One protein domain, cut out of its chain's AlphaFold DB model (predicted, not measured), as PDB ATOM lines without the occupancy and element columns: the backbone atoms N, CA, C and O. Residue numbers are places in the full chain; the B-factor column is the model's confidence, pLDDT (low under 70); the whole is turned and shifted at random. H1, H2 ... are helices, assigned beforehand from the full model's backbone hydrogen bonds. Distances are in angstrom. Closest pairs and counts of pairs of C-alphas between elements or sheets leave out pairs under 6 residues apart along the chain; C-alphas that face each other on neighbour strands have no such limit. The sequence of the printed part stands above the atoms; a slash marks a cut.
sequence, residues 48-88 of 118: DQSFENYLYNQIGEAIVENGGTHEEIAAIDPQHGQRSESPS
ATOM      1  N   ASP A  48      83.001 -36.526  39.670       78.25
ATOM      2  CA  ASP A  48      83.975 -35.572  40.190       78.25
ATOM      3  C   ASP A  48      84.682 -34.838  39.042       78.25
ATOM      4  O   ASP A  48      84.298 -34.938  37.874       78.25
ATOM      5  N   GLN A  49      85.737 -34.096  39.370       75.62
ATOM      6  CA  GLN A  49      86.498 -33.302  38.409       75.62
ATOM      7  C   GLN A  49      87.093 -34.147  37.266       75.62
ATOM      8  O   GLN A  49      87.277 -33.632  36.167       75.62
ATOM      9  N   SER A  50      87.333 -35.450  37.462       74.25
ATOM     10  CA  SER A  50      87.795 -36.335  36.384       74.25
ATOM     11  C   SER A  50      86.741 -36.527  35.288       74.25
ATOM     12  O   SER A  50      87.094 -36.648  34.114       74.25
ATOM     13  N   PHE A  51      85.450 -36.495  35.637       78.06
ATOM     14  CA  PHE A  51      84.369 -36.560  34.655       78.06
ATOM     15  C   PHE A  51      84.277 -35.274  33.829       78.06
ATOM     16  O   PHE A  51      84.094 -35.345  32.614       78.06
ATOM     17  N   GLU A  52      84.439 -34.109  34.463       77.50
ATOM     18  CA  GLU A  52      84.487 -32.832  33.741       77.50
ATOM     19  C   GLU A  52      85.630 -32.837  32.723       77.50
ATOM     20  O   GLU A  52      85.406 -32.530  31.552       77.50
ATOM     21  N   ASN A  53      86.825 -33.278  33.132       77.38
ATOM     22  CA  ASN A  53      87.977 -33.404  32.237       77.38
ATOM     23  C   ASN A  53      87.670 -34.309  31.042       77.38
ATOM     24  O   ASN A  53      87.932 -33.931  29.902       77.38
ATOM     25  N   TYR A  54      87.088 -35.486  31.299       79.31
ATOM     26  CA  TYR A  54      86.687 -36.413  30.245       79.31
ATOM     27  C   TYR A  54      85.731 -35.749  29.246       79.31
ATOM     28  O   TYR A  54      85.963 -35.815  28.041       79.31
ATOM     29  N   LEU A  55      84.691 -35.067  29.731       84.88
ATOM     30  CA  LEU A  55      83.704 -34.415  28.873       84.88
ATOM     31  C   LEU A  55      84.328 -33.310  28.010       84.88
ATOM     32  O   LEU A  55      84.093 -33.275  26.803       84.88
ATOM     33  N   TYR A  56      85.139 -32.430  28.603       82.50
ATOM     34  CA  TYR A  56      85.809 -31.358  27.862       82.50
ATOM     35  C   TYR A  56      86.800 -31.898  26.826       82.50
ATOM     36  O   TYR A  56      86.875 -31.361  25.720       82.50
ATOM     37  N   ASN A  57      87.508 -32.987  27.139       82.81
ATOM     38  CA  ASN A  57      88.401 -33.639  26.184       82.81
ATOM     39  C   ASN A  57      87.624 -34.203  24.983       82.81
ATOM     40  O   ASN A  57      87.999 -33.931  23.847       82.81
ATOM     41  N   GLN A  58      86.506 -34.896  25.220       86.31
ATOM     42  CA  GLN A  58      85.656 -35.436  24.148       86.31
ATOM     43  C   GLN A  58      85.060 -34.338  23.254       86.31
ATOM     44  O   GLN A  58      84.971 -34.503  22.038       86.31
ATOM     45  N   ILE A  59      84.672 -33.198  23.834       88.19
ATOM     46  CA  ILE A  59      84.194 -32.044  23.059       88.19
ATOM     47  C   ILE A  59      85.325 -31.474  22.193       88.19
ATOM     48  O   ILE A  59      85.098 -31.178  21.020       88.19
ATOM     49  N   GLY A  60      86.537 -31.345  22.743       86.50
ATOM     50  CA  GLY A  60      87.710 -30.894  21.994       86.50
ATOM     51  C   GLY A  60      88.034 -31.809  20.811       86.50
ATOM     52  O   GLY A  60      88.179 -31.327  19.691       86.50
ATOM     53  N   GLU A  61      88.066 -33.125  21.035       86.81
ATOM     54  CA  GLU A  61      88.273 -34.127  19.978       86.81
ATOM     55  C   GLU A  61      87.223 -33.996  18.865       86.81
ATOM     56  O   GLU A  61      87.580 -33.890  17.692       86.81
ATOM     57  N   ALA A  62      85.941 -33.884  19.226       89.44
ATOM     58  CA  ALA A  62      84.860 -33.722  18.258       89.44
ATOM     59  C   ALA A  62      84.980 -32.429  17.427       89.44
ATOM     60  O   ALA A  62      84.642 -32.429  16.243       89.44
ATOM     61  N   ILE A  63      85.468 -31.327  18.012       88.50
ATOM     62  CA  ILE A  63      85.711 -30.073  17.279       88.50
ATOM     63  C   ILE A  63      86.793 -30.281  16.212       88.50
ATOM     64  O   ILE A  63      86.578 -29.903  15.059       88.50
ATOM     65  N   VAL A  64      87.912 -30.928  16.560       89.50
ATOM     66  CA  VAL A  64      88.987 -31.230  15.595       89.50
ATOM     67  C   VAL A  64      88.486 -32.158  14.487       89.50
ATOM     68  O   VAL A  64      88.729 -31.896  13.309       89.50
ATOM     69  N   GLU A  65      87.743 -33.213  14.836       92.31
ATOM     70  CA  GLU A  65      87.191 -34.171  13.866       92.31
ATOM     71  C   GLU A  65      86.244 -33.520  12.847       92.31
ATOM     72  O   GLU A  65      86.157 -33.973  11.704       92.31
ATOM     73  N   ASN A  66      85.565 -32.436  13.231       93.62
ATOM     74  CA  ASN A  66      84.649 -31.692  12.366       93.62
ATOM     75  C   ASN A  66      85.300 -30.471  11.685       93.62
ATOM     76  O   ASN A  66      84.598 -29.658  11.081       93.62
ATOM     77  N   GLY A  67      86.632 -30.358  11.727       93.06
ATOM     78  CA  GLY A  67      87.402 -29.347  10.995       93.06
ATOM     79  C   GLY A  67      87.650 -28.034  11.742       93.06
ATOM     80  O   GLY A  67      88.101 -27.076  11.115       93.06
ATOM     81  N   GLY A  68      87.369 -27.980  13.045       90.81
ATOM     82  CA  GLY A  68      87.731 -26.852  13.906       90.81
ATOM     83  C   GLY A  68      89.213 -26.847  14.301       90.81
ATOM     84  O   GLY A  68      89.945 -27.814  14.070       90.81
ATOM     85  N   THR A  69      89.674 -25.748  14.902       90.88
ATOM     86  CA  THR A  69      91.081 -25.556  15.292       90.88
ATOM     87  C   THR A  69      91.309 -25.693  16.797       90.88
ATOM     88  O   THR A  69      90.413 -25.516  17.623       90.88
ATOM     89  N   HIS A  70      92.560 -25.949  17.188       84.31
ATOM     90  CA  HIS A  70      92.954 -25.939  18.600       84.31
ATOM     91  C   HIS A  70      92.777 -24.566  19.273       84.31
ATOM     92  O   HIS A  70      92.620 -24.504  20.490       84.31
ATOM     93  N   GLU A  71      92.773 -23.469  18.511       88.75
ATOM     94  CA  GLU A  71      92.525 -22.122  19.043       88.75
ATOM     95  C   GLU A  71      91.052 -21.935  19.412       88.75
ATOM     96  O   GLU A  71      90.745 -21.333  20.440       88.75
ATOM     97  N   GLU A  72      90.139 -22.499  18.617       87.06
ATOM     98  CA  GLU A  72      88.706 -22.524  18.930       87.06
ATOM     99  C   GLU A  72      88.434 -23.357  20.187       87.06
ATOM    100  O   GLU A  72      87.665 -22.938  21.053       87.06
ATOM    101  N   ILE A  73      89.136 -24.485  20.343       86.75
ATOM    102  CA  ILE A  73      89.086 -25.289  21.571       86.75
ATOM    103  C   ILE A  73      89.591 -24.473  22.761       86.75
ATOM    104  O   ILE A  73      88.902 -24.405  23.774       86.75
ATOM    105  N   ALA A  74      90.737 -23.797  22.640       85.56
ATOM    106  CA  ALA A  74      91.300 -22.981  23.717       85.56
ATOM    107  C   ALA A  74      90.421 -21.772  24.094       85.56
ATOM    108  O   ALA A  74      90.462 -21.313  25.237       85.56
ATOM    109  N   ALA A  75      89.614 -21.255  23.163       87.00
ATOM    110  CA  ALA A  75      88.658 -20.182  23.435       87.00
ATOM    111  C   ALA A  75      87.449 -20.660  24.263       87.00
ATOM    112  O   ALA A  75      86.915 -19.893  25.066       87.00
ATOM    113  N   ILE A  76      87.020 -21.912  24.074       84.12
ATOM    114  CA  ILE A  76      85.908 -22.537  24.811       84.12
ATOM    115  C   ILE A  76      86.404 -23.110  26.143       84.12
ATOM    116  O   ILE A  76      85.747 -22.978  27.175       84.12
ATOM    117  N   ASP A  77      87.577 -23.731  26.111       83.69
ATOM    118  CA  ASP A  77      88.217 -24.403  27.224       83.69
ATOM    119  C   ASP A  77      89.699 -23.995  27.335       83.69
ATOM    120  O   ASP A  77      90.593 -24.684  26.831       83.69
ATOM    121  N   PRO A  78      89.997 -22.904  28.062       81.62
ATOM    122  CA  PRO A  78      91.368 -22.430  28.248       81.62
ATOM    123  C   PRO A  78      92.280 -23.409  28.999       81.62
ATOM    124  O   PRO A  78      93.495 -23.224  29.007       81.62
ATOM    125  N   GLN A  79      91.711 -24.419  29.669       78.75
ATOM    126  CA  GLN A  79      92.451 -25.427  30.433       78.75
ATOM    127  C   GLN A  79      92.562 -26.763  29.688       78.75
ATOM    128  O   GLN A  79      93.015 -27.753  30.274       78.75
ATOM    129  N   HIS A  80      92.159 -26.816  28.417       79.31
ATOM    130  CA  HIS A  80      92.234 -28.025  27.607       79.31
ATOM    131  C   HIS A  80      93.663 -28.595  27.599       79.31
ATOM    132  O   HIS A  80      94.636 -27.873  27.374       79.31
ATOM    133  N   GLY A  81      93.805 -29.887  27.910       71.75
ATOM    134  CA  GLY A  81      95.106 -30.561  28.029       71.75
ATOM    135  C   GLY A  81      95.971 -30.158  29.238       71.75
ATOM    136  O   GLY A  81      97.060 -30.701  29.399       71.75
ATOM    137  N   GLN A  82      95.517 -29.232  30.094       74.31
ATOM    138  CA  GLN A  82      96.242 -28.780  31.293       74.31
ATOM    139  C   GLN A  82      95.615 -29.247  32.614       74.31
ATOM    140  O   GLN A  82      96.221 -29.082  33.675       74.31
ATOM    141  N   ARG A  83      94.403 -29.813  32.584       74.31
ATOM    142  CA  ARG A  83      93.737 -30.304  33.798       74.31
ATOM    143  C   ARG A  83      94.441 -31.543  34.347       74.31
ATOM    144  O   ARG A  83      94.814 -32.443  33.602       74.31
ATOM    145  N   SER A  84      94.589 -31.596  35.671       68.56
ATOM    146  CA  SER A  84      95.158 -32.763  36.347       68.56
ATOM    147  C   SER A  84      94.229 -33.967  36.216       68.56
ATOM    148  O   SER A  84      93.055 -33.885  36.574       68.56
ATOM    149  N   GLU A  85      94.768 -35.102  35.776       67.56
ATOM    150  CA  GLU A  85      94.063 -36.389  35.703       67.56
ATOM    151  C   GLU A  85      94.116 -37.181  37.019       67.56
ATOM    152  O   GLU A  85      93.962 -38.401  37.013       67.56
ATOM    153  N   SER A  86      94.385 -36.529  38.159       66.50
ATOM    154  CA  SER A  86      94.520 -37.245  39.432       66.50
ATOM    155  C   SER A  86      93.289 -38.130  39.687       66.50
ATOM    156  O   SER A  86      92.170 -37.609  39.728       66.50
ATOM    157  N   PRO A  87      93.469 -39.455  39.847       69.12
ATOM    158  CA  PRO A  87      92.354 -40.367  40.027       69.12
ATOM    159  C   PRO A  87      91.631 -40.046  41.331       69.12
ATOM    160  O   PRO A  87      92.247 -39.823  42.375       69.12
ATOM    161  N   SER A  88      90.307 -40.007  41.258       77.44
ATOM    162  CA  SER A  88      89.463 -39.712  42.403       77.44
ATOM    163  C   SER A  88      89.138 -40.968  43.196       77.44
ATOM    164  O   SER A  88      88.673 -41.964  42.642       77.44
TER     165      SER A  88
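What this domain is: This is residues 48 to 88 of the 118 residues of an uncharacterized protein of Parasutterella excrementihominis CAG:233 (UniProt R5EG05). A long helix, H1, forms one side of a small rod; the chain turns at its end, folds back through a short slanted helix, H2, and returns as a tail without named elements, residues 77 to 88, to near the start of H1. The printed part has 41 residues, with two named helices, H1 then H2, and no named strand; the class is all helix. It is only just compact, close to loose, with a radius of gyration of the C-alphas of 10.5 A, and spans 33 by 16 by 11 A.

How they stand to each other: H1, residues 49 to 65, touches H2, residues 70 to 76, with its residues 60 to 64 alone. The closest C-alphas, of Gly 60 and Ile 73, are 5.8 A apart. The helices run opposite ways at a steep tilt of 48 degrees. In H1 and H2 every O i to N i+4 pair is within hydrogen-bond range.

Where its parts are: H1 begins at C-alpha 49 (86.498, -33.302, 38.409) and is 24.6 A long. H2, 10.0 A long, ends at C-alpha 76 (85.908, -22.537, 24.811).

The domain as a whole: The C-alphas farthest apart, of Gly 67 and Ser 88, are 33.1 A apart; those of Asp 48 and Ser 88 are 7.2 A apart. The printed part has no cut, and the link H1 to H2 is tight. Residues 84 to 87 have pLDDT under 70.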